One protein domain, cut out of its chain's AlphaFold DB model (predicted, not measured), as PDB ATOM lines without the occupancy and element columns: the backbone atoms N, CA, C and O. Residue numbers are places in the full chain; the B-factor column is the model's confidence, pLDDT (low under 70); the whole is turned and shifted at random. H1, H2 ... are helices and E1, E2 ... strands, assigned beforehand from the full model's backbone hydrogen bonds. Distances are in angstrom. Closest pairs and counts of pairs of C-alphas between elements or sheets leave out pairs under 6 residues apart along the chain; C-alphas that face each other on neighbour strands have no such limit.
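Overview. This is residues 3 to 108 of the 198 residues of the protein "Hypothetical protein" of Spumella elongata (UniProt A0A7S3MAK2). A long two-stranded hairpin, E1 and E2, and one long helix, H1, run lengthwise through a loose, elongated model, with the small helix H2 at one end and the tiny strand E3 at the other. Residues 86 to 101, with no named element, lead back from E3 past H1 to H2, while residues 22 to 27 and 68 to 76 stick out as free loops. The printed part has 106 residues, in the order E1, E2, H1, E3, H2; the sheet E1 - E2 is antiparallel. The class is mixed, helices and strands, with under half of the residues in named elements; the radius of gyration of the C-alphas is 17.6 A, and the spans are 51 by 29 by 26 A.

Along the chain. E1, residues 11 to 19, begins at C-alpha (227.259, 181.955, 152.243), measures 23.2 A and bends by 55 degrees at residue 16. E2, residues 31 to 38, measures 22.3 A. H1, residues 45 to 62, measures 25.4 A. E3 is residues 83 to 85, and H2, residues 102 to 107, ends at C-alpha (230.779, 167.657, 142.409).

Arrangement. E1 and E2 form an antiparallel hairpin, their directions at 159 degrees; N 13 and O 36 are 2.8 A apart and N 32 and O 18 2.8 A, within hydrogen-bond range. E1 and H1 are apart. H1 touches H2 with residues 45 to 46 alone, the closest C-alphas being Val 45 and Arg 106, 6.4 A, at a steep tilt of 42 degrees, opposite ways. E3 pairs with no named strand, but its residues 83 to 85 pair with residues 88 to 89, antiparallel. In H1 and H2 every O i to N i+4 pair is within hydrogen-bond range.

Size, cuts and confidence. The C-alphas farthest apart, of Ala 3 and Pro 86, are 57.5 A apart. The printed part has no cut. The links E1 to E2, H1 to E3 and E3 to H2 are long. Mean pLDDT of the printed part is 84.1; 24 residues are under 70, among them 75 to 91.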
ATOM      1  N   ALA A   3     240.074 176.242 162.585       86.81
ATOM      2  CA  ALA A   3     241.286 175.434 162.387       86.81
ATOM      3  C   ALA A   3     241.829 175.475 160.943       86.81
ATOM      4  O   ALA A   3     243.015 175.263 160.717       86.81
ATOM      5  N   TYR A   4     240.964 175.782 159.973       88.56
ATOM      6  CA  TYR A   4     241.287 175.863 158.549       88.56
ATOM      7  C   TYR A   4     241.465 177.302 158.049       88.56
ATOM      8  O   TYR A   4     241.697 177.511 156.859       88.56
ATOM      9  N   GLN A   5     241.365 178.299 158.935       87.88
ATOM     10  CA  GLN A   5     241.542 179.718 158.616       87.88
ATOM     11  C   GLN A   5     240.641 180.208 157.468       87.88
ATOM     12  O   GLN A   5     241.075 180.972 156.605       87.88
ATOM     13  N   PHE A   6     239.382 179.759 157.436       84.69
ATOM     14  CA  PHE A   6     238.394 180.310 156.506       84.69
ATOM     15  C   PHE A   6     238.163 181.795 156.808       84.69
ATOM     16  O   PHE A   6     237.865 182.163 157.943       84.69
ATOM     17  N   SER A   7     238.280 182.646 155.786       82.38
ATOM     18  CA  SER A   7     237.983 184.081 155.894       82.38
ATOM     19  C   SER A   7     236.483 184.367 155.994       82.38
ATOM     20  O   SER A   7     236.085 185.400 156.530       82.38
ATOM     21  N   SER A   8     235.654 183.452 155.489       85.12
ATOM     22  CA  SER A   8     234.198 183.493 155.588       85.12
ATOM     23  C   SER A   8     233.613 182.082 155.627       85.12
ATOM     24  O   SER A   8     234.111 181.181 154.944       85.12
ATOM     25  N   GLY A   9     232.548 181.902 156.408       88.19
ATOM     26  CA  GLY A   9     231.785 180.657 156.430       88.19
ATOM     27  C   GLY A   9     230.946 180.456 155.165       88.19
ATOM     28  O   GLY A   9     231.045 181.212 154.187       88.19
ATOM     29  N   SER A  10     230.096 179.430 155.194       91.69
ATOM     30  CA  SER A  10     229.120 179.185 154.129       91.69
ATOM     31  C   SER A  10     228.253 180.422 153.877       91.69
ATOM     32  O   SER A  10     227.778 181.055 154.819       91.69
ATOM     33  N   ASN A  11     228.035 180.775 152.613       91.44
ATOM     34  CA  ASN A  11     227.259 181.955 152.243       91.44
ATOM     35  C   ASN A  11     226.428 181.723 150.981       91.44
ATOM     36  O   ASN A  11     226.774 180.913 150.125       91.44
ATOM     37  N   MET A  12     225.325 182.462 150.878       91.44
ATOM     38  CA  MET A  12     224.519 182.562 149.668       91.44
ATOM     39  C   MET A  12     224.798 183.923 149.039       91.44
ATOM     40  O   MET A  12     224.598 184.959 149.675       91.44
ATOM     41  N   LYS A  13     225.283 183.917 147.802       91.19
ATOM     42  CA  LYS A  13     225.685 185.119 147.081       91.19
ATOM     43  C   LYS A  13     224.682 185.400 145.960       91.19
ATOM     44  O   LYS A  13     224.743 184.728 144.931       91.19
ATOM     45  N   PRO A  14     223.798 186.402 146.100       92.94
ATOM     46  CA  PRO A  14     223.021 186.879 144.966       92.94
ATOM     47  C   PRO A  14     223.968 187.547 143.962       92.94
ATOM     48  O   PRO A  14     224.797 188.383 144.328       92.94
ATOM     49  N   THR A  15     223.867 187.162 142.697       92.69
ATOM     50  CA  THR A  15     224.705 187.690 141.610       92.69
ATOM     51  C   THR A  15     223.885 188.395 140.545       92.69
ATOM     52  O   THR A  15     224.411 189.270 139.860       92.69
ATOM     53  N   GLN A  16     222.603 188.050 140.418       95.38
ATOM     54  CA  GLN A  16     221.697 188.626 139.433       95.38
ATOM     55  C   GLN A  16     220.335 188.876 140.074       95.38
ATOM     56  O   GLN A  16     219.858 188.077 140.881       95.38
ATOM     57  N   ILE A  17     219.720 189.999 139.716       95.69
ATOM     58  CA  ILE A  17     218.375 190.364 140.152       95.69
ATOM     59  C   ILE A  17     217.612 190.841 138.924       95.69
ATOM     60  O   ILE A  17     218.065 191.743 138.219       95.69
ATOM     61  N   GLU A  18     216.450 190.246 138.697       94.69
ATOM     62  CA  GLU A  18     215.523 190.615 137.636       94.69
ATOM     63  C   GLU A  18     214.161 190.947 138.245       94.69
ATOM     64  O   GLU A  18     213.733 190.330 139.218       94.69
ATOM     65  N   CYS A  19     213.469 191.930 137.678       92.00
ATOM     66  CA  CYS A  19     212.143 192.352 138.121       92.00
ATOM     67  C   CYS A  19     211.210 192.434 136.916       92.00
ATOM     68  O   CYS A  19     211.639 192.815 135.821       92.00
ATOM     69  N   ALA A  20     209.923 192.152 137.125       88.31
ATOM     70  CA  ALA A  20     208.926 192.349 136.079       88.31
ATOM     71  C   ALA A  20     208.910 193.802 135.578       88.31
ATOM     72  O   ALA A  20     209.005 194.761 136.352       88.31
ATOM     73  N   LYS A  21     208.761 193.964 134.258       86.88
ATOM     74  CA  LYS A  21     208.669 195.277 133.611       86.88
ATOM     75  C   LYS A  21     207.316 195.915 133.936       86.88
ATOM     76  O   LYS A  21     206.273 195.331 133.662       86.88
ATOM     77  N   GLY A  22     207.342 197.134 134.466       82.44
ATOM     78  CA  GLY A  22     206.158 197.940 134.773       82.44
ATOM     79  C   GLY A  22     206.476 199.430 134.694       82.44
ATOM     80  O   GLY A  22     207.611 199.817 134.403       82.44
ATOM     81  N   SER A  23     205.483 200.286 134.935       84.94
ATOM     82  CA  SER A  23     205.729 201.727 135.062       84.94
ATOM     83  C   SER A  23     206.340 202.069 136.427       84.94
ATOM     84  O   SER A  23     206.153 201.349 137.406       84.94
ATOM     85  N   LEU A  24     207.038 203.208 136.521       84.19
ATOM     86  CA  LEU A  24     207.733 203.652 137.746       84.19
ATOM     87  C   LEU A  24     206.828 203.773 138.988       84.19
ATOM     88  O   LEU A  24     207.318 203.765 140.112       84.19
ATOM     89  N   ASN A  25     205.519 203.922 138.792       85.31
ATOM     90  CA  ASN A  25     204.516 204.096 139.843       85.31
ATOM     91  C   ASN A  25     203.720 202.816 140.163       85.31
ATOM     92  O   ASN A  25     202.743 202.888 140.906       85.31
ATOM     93  N   GLN A  26     204.095 201.667 139.598       81.69
ATOM     94  CA  GLN A  26     203.454 200.381 139.869       81.69
ATOM     95  C   GLN A  26     204.251 199.566 140.890       81.69
ATOM     96  O   GLN A  26     205.480 199.595 140.920       81.69
ATOM     97  N   ILE A  27     203.536 198.809 141.723       78.06
ATOM     98  CA  ILE A  27     204.149 197.808 142.599       78.06
ATOM     99  C   ILE A  27     204.638 196.659 141.718       78.06
ATOM    100  O   ILE A  27     203.864 196.121 140.924       78.06
ATOM    101  N   CYS A  28     205.911 196.294 141.863       83.31
ATOM    102  CA  CYS A  28     206.504 195.191 141.120       83.31
ATOM    103  C   CYS A  28     205.809 193.867 141.499       83.31
ATOM    104  O   CYS A  28     205.775 193.540 142.687       83.31
ATOM    105  N   PRO A  29     205.225 193.129 140.534       81.38
ATOM    106  CA  PRO A  29     204.473 191.912 140.836       81.38
ATOM    107  C   PRO A  29     205.369 190.709 141.159       81.38
ATOM    108  O   PRO A  29     204.942 189.843 141.912       81.38
ATOM    109  N   GLU A  30     206.591 190.660 140.620       88.00
ATOM    110  CA  GLU A  30     207.545 189.566 140.826       88.00
ATOM    111  C   GLU A  30     208.995 190.045 140.678       88.00
ATOM    112  O   GLU A  30     209.301 190.965 139.910       88.00
ATOM    113  N   CYS A  31     209.894 189.390 141.407       92.25
ATOM    114  CA  CYS A  31     211.331 189.590 141.323       92.25
ATOM    115  C   CYS A  31     212.032 188.237 141.462       92.25
ATOM    116  O   CYS A  31     211.691 187.446 142.341       92.25
ATOM    117  N   THR A  32     213.029 188.004 140.615       95.31
ATOM    118  CA  THR A  32     213.884 186.821 140.652       95.31
ATOM    119  C   THR A  32     215.265 187.232 141.130       95.31
ATOM    120  O   THR A  32     215.920 188.073 140.516       95.31
ATOM    121  N   VAL A  33     215.729 186.607 142.211       95.19
ATOM    122  CA  VAL A  33     217.110 186.723 142.686       95.19
ATOM    123  C   VAL A  33     217.819 185.410 142.380       95.19
ATOM    124  O   VAL A  33     217.400 184.356 142.850       95.19
ATOM    125  N   SER A  34     218.892 185.480 141.598       96.12
ATOM    126  CA  SER A  34     219.715 184.328 141.226       96.12
ATOM    127  C   SER A  34     221.117 184.474 141.803       96.12
ATOM    128  O   SER A  34     221.631 185.583 141.971       96.12
ATOM    129  N   GLY A  35     221.748 183.348 142.111       94.56
ATOM    130  CA  GLY A  35     223.023 183.332 142.809       94.56
ATOM    131  C   GLY A  35     223.565 181.930 143.014       94.56
ATOM    132  O   GLY A  35     222.985 180.949 142.556       94.56
ATOM    133  N   ASP A  36     224.678 181.856 143.732       92.94
ATOM    134  CA  ASP A  36     225.315 180.606 144.118       92.94
ATOM    135  C   ASP A  36     225.423 180.480 145.640       92.94
ATOM    136  O   ASP A  36     225.445 181.472 146.374       92.94
ATOM    137  N   ILE A  37     225.471 179.238 146.120       92.62
ATOM    138  CA  ILE A  37     225.743 178.923 147.521       92.62
ATOM    139  C   ILE A  37     227.176 178.421 147.604       92.62
ATOM    140  O   ILE A  37     227.522 177.382 147.040       92.62
ATOM    141  N   ARG A  38     228.014 179.146 148.341       92.75
ATOM    142  CA  ARG A  38     229.355 178.704 148.709       92.75
ATOM    143  C   ARG A  38     229.259 177.927 149.999       92.75
ATOM    144  O   ARG A  38     229.045 178.515 151.055       92.75
ATOM    145  N   LEU A  39     229.417 176.613 149.901       91.62
ATOM    146  CA  LEU A  39     229.348 175.727 151.047       91.62
ATOM    147  C   LEU A  39     230.746 175.410 151.572       91.62
ATOM    148  O   LEU A  39     231.631 175.002 150.817       91.62
ATOM    149  N   SER A  40     230.947 175.596 152.872       91.56
ATOM    150  CA  SER A  40     232.163 175.146 153.532       91.56
ATOM    151  C   SER A  40     232.190 173.610 153.640       91.56
ATOM    152  O   SER A  40     231.156 172.951 153.524       91.56
ATOM    153  N   PRO A  41     233.363 172.994 153.862       92.00
ATOM    154  CA  PRO A  41     233.530 171.537 153.780       92.00
ATOM    155  C   PRO A  41     232.817 170.711 154.859       92.00
ATOM    156  O   PRO A  41     232.935 169.488 154.850       92.00
ATOM    157  N   PHE A  42     232.155 171.369 155.812       91.81
ATOM    158  CA  PHE A  42     231.621 170.764 157.036       91.81
ATOM    159  C   PHE A  42     230.120 170.462 156.960       91.81
ATOM    160  O   PHE A  42     229.524 170.069 157.958       91.81
ATOM    161  N   TYR A  43     229.519 170.660 155.788       92.00
ATOM    162  CA  TYR A  43     228.102 170.448 155.533       92.00
ATOM    163  C   TYR A  43     227.923 169.474 154.368       92.00
ATOM    164  O   TYR A  43     228.598 169.600 153.342       92.00
ATOM    165  N   GLU A  44     226.980 168.542 154.501       92.31
ATOM    166  CA  GLU A  44     226.558 167.701 153.381       92.31
ATOM    167  C   GLU A  44     225.569 168.464 152.492       92.31
ATOM    168  O   GLU A  44     224.695 169.199 152.961       92.31
ATOM    169  N   VAL A  45     225.723 168.300 151.179       94.19
ATOM    170  CA  VAL A  45     224.980 169.060 150.163       94.19
ATOM    171  C   VAL A  45     223.476 168.794 150.263       94.19
ATOM    172  O   VAL A  45     222.665 169.713 150.142       94.19
ATOM    173  N   GLU A  46     223.101 167.544 150.514       95.38
ATOM    174  CA  GLU A  46     221.726 167.082 150.667       95.38
ATOM    175  C   GLU A  46     221.026 167.750 151.846       95.38
ATOM    176  O   GLU A  46     219.884 168.196 151.709       95.38
ATOM    177  N   ASP A  47     221.714 167.850 152.984       96.25
ATOM    178  CA  ASP A  47     221.158 168.425 154.205       96.25
ATOM    179  C   ASP A  47     220.898 169.919 154.024       96.25
ATOM    180  O   ASP A  47     219.833 170.420 154.385       96.25
ATOM    181  N   VAL A  48     221.834 170.624 153.383       95.38
ATOM    182  CA  VAL A  48     221.701 172.052 153.063       95.38
ATOM    183  C   VAL A  48     220.560 172.283 152.079       95.38
ATOM    184  O   VAL A  48     219.718 173.150 152.307       95.38
ATOM    185  N   LYS A  49     220.497 171.488 151.004       95.94
ATOM    186  CA  LYS A  49     219.419 171.566 150.013       95.94
ATOM    187  C   LYS A  49     218.056 171.368 150.679       95.94
ATOM    188  O   LYS A  49     217.164 172.194 150.495       95.94
ATOM    189  N   LYS A  50     217.919 170.317 151.493       97.31
ATOM    190  CA  LYS A  50     216.688 170.007 152.229       97.31
ATOM    191  C   LYS A  50     216.314 171.117 153.210       97.31
ATOM    192  O   LYS A  50     215.144 171.471 153.294       97.31
ATOM    193  N   ALA A  51     217.283 171.678 153.932       95.88
ATOM    194  CA  ALA A  51     217.040 172.770 154.871       95.88
ATOM    195  C   ALA A  51     216.510 174.030 154.168       95.88
ATOM    196  O   ALA A  51     215.591 174.669 154.671       95.88
ATOM    197  N   ILE A  52     217.043 174.365 152.989       95.31
ATOM    198  CA  ILE A  52     216.582 175.519 152.201       95.31
ATOM    199  C   ILE A  52     215.181 175.268 151.633       95.31
ATOM    200  O   ILE A  52     214.326 176.149 151.702       95.31
ATOM    201  N   GLU A  53     214.922 174.069 151.111       96.19
ATOM    202  CA  GLU A  53     213.591 173.686 150.625       96.19
ATOM    203  C   GLU A  53     212.545 173.740 151.740       96.19
ATOM    204  O   GLU A  53     211.464 174.296 151.541       96.19
ATOM    205  N   GLN A  54     212.890 173.234 152.926       94.75
ATOM    206  CA  GLN A  54     212.024 173.307 154.096       94.75
ATOM    207  C   GLN A  54     211.788 174.757 154.524       94.75
ATOM    208  O   GLN A  54     210.646 175.132 154.749       94.75
ATOM    209  N   TYR A  55     212.828 175.592 154.560       92.31
ATOM    210  CA  TYR A  55     212.689 177.007 154.909       92.31
ATOM    211  C   TYR A  55     211.721 177.744 153.969       92.31
ATOM    212  O   TYR A  55     210.885 178.522 154.421       92.31
ATOM    213  N   VAL A  56     211.779 177.472 152.660       92.88
ATOM    214  CA  VAL A  56     210.842 178.053 151.684       92.88
ATOM    215  C   VAL A  56     209.422 177.509 151.869       92.88
ATOM    216  O   VAL A  56     208.461 178.276 151.795       92.88
ATOM    217  N   ALA A  57     209.268 176.213 152.149       92.19
ATOM    218  CA  ALA A  57     207.965 175.624 152.459       92.19
ATOM    219  C   ALA A  57     207.349 176.234 153.732       92.19
ATOM    220  O   ALA A  57     206.172 176.598 153.737       92.19
ATOM    221  N   ASP A  58     208.151 176.414 154.780       89.69
ATOM    222  CA  ASP A  58     207.737 177.020 156.044       89.69
ATOM    223  C   ASP A  58     207.285 178.473 155.827       89.69
ATOM    224  O   ASP A  58     206.193 178.840 156.258       89.69
ATOM    225  N   LEU A  59     208.050 179.268 155.064       87.88
ATOM    226  CA  LEU A  59     207.675 180.642 154.697       87.88
ATOM    227  C   LEU A  59     206.328 180.717 153.970       87.88
ATOM    228  O   LEU A  59     205.508 181.582 154.277       87.88
ATOM    229  N   ASN A  60     206.101 179.816 153.014       86.88
ATOM    230  CA  ASN A  60     204.863 179.781 152.239       86.88
ATOM    231  C   ASN A  60     203.673 179.218 153.041       86.88
ATOM    232  O   ASN A  60     202.530 179.486 152.684       86.88
ATOM    233  N   SER A  61     203.915 178.450 154.111       85.62
ATOM    234  CA  SER A  61     202.857 177.818 154.918       85.62
ATOM    235  C   SER A  61     202.454 178.600 156.172       85.62
ATOM    236  O   SER A  61     201.337 178.428 156.659       85.62
ATOM    237  N   GLY A  62     203.357 179.416 156.723       70.62
ATOM    238  CA  GLY A  62     203.345 179.665 158.166       70.62
ATOM    239  C   GLY A  62     203.654 181.078 158.640       70.62
ATOM    240  O   GLY A  62     203.836 181.218 159.842       70.62
ATOM    241  N   ASP A  63     203.659 182.081 157.749       65.81
ATOM    242  CA  ASP A  63     203.752 183.536 158.008       65.81
ATOM    243  C   ASP A  63     205.011 184.181 157.399       65.81
ATOM    244  O   ASP A  63     206.118 184.129 157.939       65.81
ATOM    245  N   MET A  64     204.816 184.897 156.287       72.94
ATOM    246  CA  MET A  64     205.847 185.728 155.652       72.94
ATOM    247  C   MET A  64     206.447 186.791 156.587       72.94
ATOM    248  O   MET A  64     207.467 187.390 156.248       72.94
ATOM    249  N   GLN A  65     205.855 187.035 157.762       67.50
ATOM    250  CA  GLN A  65     206.432 187.881 158.811       67.50
ATOM    251  C   GLN A  65     207.723 187.324 159.423       67.50
ATOM    252  O   GLN A  65     208.442 188.086 160.067       67.50
ATOM    253  N   LEU A  66     208.063 186.047 159.195       69.81
ATOM    254  CA  LEU A  66     209.389 185.510 159.526       69.81
ATOM    255  C   LEU A  66     210.514 186.225 158.762       69.81
ATOM    256  O   LEU A  66     211.655 186.245 159.223       69.81
ATOM    257  N   LEU A  67     210.210 186.848 157.616       75.00
ATOM    258  CA  LEU A  67     211.168 187.685 156.906       75.00
ATOM    259  C   LEU A  67     211.362 189.013 157.669       75.00
ATOM    260  O   LEU A  67     210.407 189.779 157.822       75.00
ATOM    261  N   PRO A  68     212.592 189.350 158.103       65.81
ATOM    262  CA  PRO A  68     212.876 190.527 158.931       65.81
ATOM    263  C   PRO A  68     212.904 191.836 158.114       65.81
ATOM    264  O   PRO A  68     213.834 192.632 158.208       65.81
ATOM    265  N   THR A  69     211.914 192.070 157.250       60.81
ATOM    266  CA  THR A  69     212.007 193.048 156.148       60.81
ATOM    267  C   THR A  69     211.242 194.350 156.364       60.81
ATOM    268  O   THR A  69     211.244 195.226 155.494       60.81
ATOM    269  N   ARG A  70     210.614 194.563 157.526       67.19
ATOM    270  CA  ARG A  70     209.912 195.828 157.789       67.19
ATOM    271  C   ARG A  70     210.869 196.891 158.323       67.19
ATOM    272  O   ARG A  70     211.069 197.033 159.525       67.19
ATOM    273  N   GLY A  71     211.431 197.688 157.416       67.81
ATOM    274  CA  GLY A  71     212.043 198.967 157.784       67.81
ATOM    275  C   GLY A  71     211.008 199.922 158.397       67.81
ATOM    276  O   GLY A  71     209.816 199.808 158.112       67.81
ATOM    277  N   LYS A  72     211.459 200.912 159.188       77.00
ATOM    278  CA  LYS A  72     210.619 201.886 159.932       77.00
ATOM    279  C   LYS A  72     209.467 202.514 159.124       77.00
ATOM    280  O   LYS A  72     208.467 202.928 159.700       77.00
ATOM    281  N   TRP A  73     209.615 202.614 157.804       74.00
ATOM    282  CA  TRP A  73     208.676 203.289 156.906       74.00
ATOM    283  C   TRP A  73     207.841 202.340 156.029       74.00
ATOM    284  O   TRP A  73     206.992 202.810 155.270       74.00
ATOM    285  N   SER A  74     208.046 201.021 156.130       71.69
ATOM    286  CA  SER A  74     207.252 200.021 155.406       71.69
ATOM    287  C   SER A  74     205.912 199.807 156.115       71.69
ATOM    288  O   SER A  74     205.797 199.027 157.058       71.69
ATOM    289  N   LYS A  75     204.904 200.581 155.699       66.31
ATOM    290  CA  LYS A  75     203.570 200.643 156.329       66.31
ATOM    291  C   LYS A  75     202.470 199.905 155.565       66.31
ATOM    292  O   LYS A  75     201.357 199.795 156.067       66.31
ATOM    293  N   PHE A  76     202.755 199.442 154.350       67.62
ATOM    294  CA  PHE A  76     201.758 198.817 153.489       67.62
ATOM    295  C   PHE A  76     201.800 197.303 153.663       67.62
ATOM    296  O   PHE A  76     202.798 196.660 153.350       67.62
ATOM    297  N   VAL A  77     200.707 196.752 154.177       69.56
ATOM    298  CA  VAL A  77     200.465 195.313 154.262       69.56
ATOM    299  C   VAL A  77     199.349 195.010 153.276       69.56
ATOM    300  O   VAL A  77     198.331 195.701 153.284       69.56
ATOM    301  N   LEU A  78     199.549 194.025 152.402       67.56
ATOM    302  CA  LEU A  78     198.456 193.527 151.570       67.56
ATOM    303  C   LEU A  78     197.414 192.884 152.491       67.56
ATOM    304  O   LEU A  78     197.761 192.045 153.319       67.56
ATOM    305  N   GLY A  79     196.160 193.322 152.378       65.06
ATOM    306  CA  GLY A  79     195.056 192.736 153.136       65.06
ATOM    307  C   GLY A  79     194.866 191.264 152.775       65.06
ATOM    308  O   GLY A  79     195.085 190.864 151.629       65.06
ATOM    309  N   THR A  80     194.433 190.465 153.745       65.62
ATOM    310  CA  THR A  80     194.154 189.026 153.587       65.62
ATOM    311  C   THR A  80     192.987 188.724 152.653       65.62
ATOM    312  O   THR A  80     192.746 187.566 152.347       65.62
ATOM    313  N   GLU A  81     192.261 189.750 152.220       62.88
ATOM    314  CA  GLU A  81     191.096 189.692 151.338       62.88
ATOM    315  C   GLU A  81     191.377 190.158 149.900       62.88
ATOM    316  O   GLU A  81     190.485 190.109 149.051       62.88
ATOM    317  N   VAL A  82     192.593 190.633 149.600       66.19
ATOM    318  CA  VAL A  82     192.928 191.116 148.254       66.19
ATOM    319  C   VAL A  82     193.045 189.918 147.321       66.19
ATOM    320  O   VAL A  82     194.007 189.169 147.407       66.19
ATOM    321  N   MET A  83     192.085 189.742 146.418       61.59
ATOM    322  CA  MET A  83     192.115 188.686 145.403       61.59
ATOM    323  C   MET A  83     192.860 189.169 144.147       61.59
ATOM    324  O   MET A  83     192.576 190.262 143.651       61.59
ATOM    325  N   THR A  84     193.799 188.383 143.613       63.06
ATOM    326  CA  THR A  84     194.404 188.623 142.281       63.06
ATOM    327  C   THR A  84     193.527 188.097 141.160       63.06
ATOM    328  O   THR A  84     193.463 188.703 140.092       63.06
ATOM    329  N   GLN A  85     192.842 186.984 141.421       60.97
ATOM    330  CA  GLN A  85     191.902 186.303 140.536       60.97
ATOM    331  C   GLN A  85     190.746 185.720 141.369       60.97
ATOM    332  O   GLN A  85     190.871 185.621 142.593       60.97
ATOM    333  N   PRO A  86     189.605 185.331 140.765       65.81
ATOM    334  CA  PRO A  86     188.518 184.692 141.502       65.81
ATOM    335  C   PRO A  86     188.997 183.431 142.245       65.81
ATOM    336  O   PRO A  86     189.303 182.420 141.622       65.81
ATOM    337  N   GLY A  87     189.049 183.500 143.579       67.56
ATOM    338  CA  GLY A  87     189.492 182.401 144.447       67.56
ATOM    339  C   GLY A  87     190.989 182.384 144.784       67.56
ATOM    340  O   GLY A  87     191.412 181.501 145.523       67.56
ATOM    341  N   GLU A  88     191.777 183.348 144.298       61.78
ATOM    342  CA  GLU A  88     193.220 183.437 144.549       61.78
ATOM    343  C   GLU A  88     193.549 184.678 145.392       61.78
ATOM    344  O   GLU A  88     193.442 185.815 144.926       61.78
ATOM    345  N   LEU A  89     193.945 184.454 146.647       64.62
ATOM    346  CA  LEU A  89     194.380 185.506 147.563       64.62
ATOM    347  C   LEU A  89     195.792 185.989 147.228       64.62
ATOM    348  O   LEU A  89     196.696 185.199 146.978       64.62
ATOM    349  N   ARG A  90     196.007 187.302 147.322       64.50
ATOM    350  CA  ARG A  90     197.289 187.971 147.092       64.50
ATOM    351  C   ARG A  90     198.165 187.913 148.339       64.50
ATOM    352  O   ARG A  90     198.467 188.937 148.951       64.50
ATOM    353  N   GLN A  91     198.575 186.709 148.714       69.88
ATOM    354  CA  GLN A  91     199.761 186.536 149.546       69.88
ATOM    355  C   GLN A  91     200.969 186.448 148.613       69.88
ATOM    356  O   GLN A  91     200.863 185.936 147.500       69.88
ATOM    357  N   GLY A  92     202.104 187.024 149.018       76.06
ATOM    358  CA  GLY A  92     203.340 186.789 148.277       76.06
ATOM    359  C   GLY A  92     203.610 185.285 148.210       76.06
ATOM    360  O   GLY A  92     203.146 184.534 149.065       76.06
ATOM    361  N   LEU A  93     204.385 184.851 147.225       83.62
ATOM    362  CA  LEU A  93     204.887 183.483 147.148       83.62
ATOM    363  C   LEU A  93     206.397 183.546 146.956       83.62
ATOM    364  O   LEU A  93     206.885 184.339 146.150       83.62
ATOM    365  N   VAL A  94     207.132 182.714 147.686       89.94
ATOM    366  CA  VAL A  94     208.554 182.492 147.423       89.94
ATOM    367  C   VAL A  94     208.691 181.190 146.649       89.94
ATOM    368  O   VAL A  94     208.354 180.122 147.155       89.94
ATOM    369  N   GLU A  95     209.195 181.271 145.422       93.12
ATOM    370  CA  GLU A  95     209.529 180.103 144.607       93.12
ATOM    371  C   GLU A  95     211.047 179.871 144.628       93.12
ATOM    372  O   GLU A  95     211.829 180.801 144.430       93.12
ATOM    373  N   LEU A  96     211.472 178.623 144.849       95.62
ATOM    374  CA  LEU A  96     212.875 178.210 144.795       95.62
ATOM    375  C   LEU A  96     213.112 177.337 143.563       95.62
ATOM    376  O   LEU A  96     212.478 176.295 143.406       95.62
ATOM    377  N   LYS A  97     214.075 177.730 142.724       96.38
ATOM    378  CA  LYS A  97     214.518 176.952 141.559       96.38
ATOM    379  C   LYS A  97     216.002 176.642 141.667       96.38
ATOM    380  O   LYS A  97     216.834 177.544 141.691       96.38
ATOM    381  N   TRP A  98     216.329 175.356 141.679       96.00
ATOM    382  CA  TRP A  98     217.705 174.884 141.610       96.00
ATOM    383  C   TRP A  98     218.206 174.912 140.164       96.00
ATOM    384  O   TRP A  98     217.598 174.314 139.278       96.00
ATOM    385  N   GLN A  99     219.328 175.590 139.922       92.75
ATOM    386  CA  GLN A  99     220.028 175.546 138.637       92.75
ATOM    387  C   GLN A  99     221.041 174.394 138.646       92.75
ATOM    388  O   GLN A  99     222.232 174.594 138.866       92.75
ATOM    389  N   GLY A 100     220.537 173.172 138.476       91.25
ATOM    390  CA  GLY A 100     221.323 171.938 138.514       91.25
ATOM    391  C   GLY A 100     220.635 170.840 139.321       91.25
ATOM    392  O   GLY A 100     219.587 171.061 139.931       91.25
ATOM    393  N   ASP A 101     221.231 169.653 139.312       93.75
ATOM    394  CA  ASP A 101     220.767 168.498 140.074       93.75
ATOM    395  C   ASP A 101     221.699 168.166 141.249       93.75
ATOM    396  O   ASP A 101     222.780 168.738 141.414       93.75
ATOM    397  N   ILE A 102     221.259 167.233 142.097       93.62
ATOM    398  CA  ILE A 102     222.016 166.843 143.289       93.62
ATOM    399  C   ILE A 102     223.390 166.264 142.940       93.62
ATOM    400  O   ILE A 102     224.351 166.514 143.663       93.62
ATOM    401  N   GLU A 103     223.506 165.542 141.822       93.06
ATOM    402  CA  GLU A 103     224.784 164.986 141.383       93.06
ATOM    403  C   GLU A 103     225.756 166.099 141.020       93.06
ATOM    404  O   GLU A 103     226.889 166.098 141.497       93.06
ATOM    405  N   THR A 104     225.291 167.101 140.274       92.25
ATOM    406  CA  THR A 104     226.055 168.309 139.969       92.25
ATOM    407  C   THR A 104     226.510 168.971 141.261       92.25
ATOM    408  O   THR A 104     227.696 169.229 141.420       92.25
ATOM    409  N   PHE A 105     225.617 169.182 142.229       93.44
ATOM    410  CA  PHE A 105     225.975 169.848 143.483       93.44
ATOM    411  C   PHE A 105     227.014 169.070 144.300       93.44
ATOM    412  O   PHE A 105     227.918 169.681 144.873       93.44
ATOM    413  N   ARG A 106     226.968 167.730 144.294       92.81
ATOM    414  CA  ARG A 106     227.995 166.888 144.935       92.81
ATOM    415  C   ARG A 106     229.383 167.102 144.348       92.81
ATOM    416  O   ARG A 106     230.360 167.047 145.096       92.81
ATOM    417  N   LEU A 107     229.488 167.374 143.043       92.19
ATOM    418  CA  LEU A 107     230.779 167.657 142.409       92.19
ATOM    419  C   LEU A 107     231.424 168.920 142.987       92.19
ATOM    420  O   LEU A 107     232.648 168.998 143.023       92.19
ATOM    421  N   TYR A 108     230.613 169.875 143.453       92.94
ATOM    422  CA  TYR A 108     231.032 171.170 143.999       92.94
ATOM    423  C   TYR A 108     231.095 171.203 145.535       92.94
ATOM    424  O   TYR A 108     231.270 172.276 146.115       92.94
TER     425      TYR A 108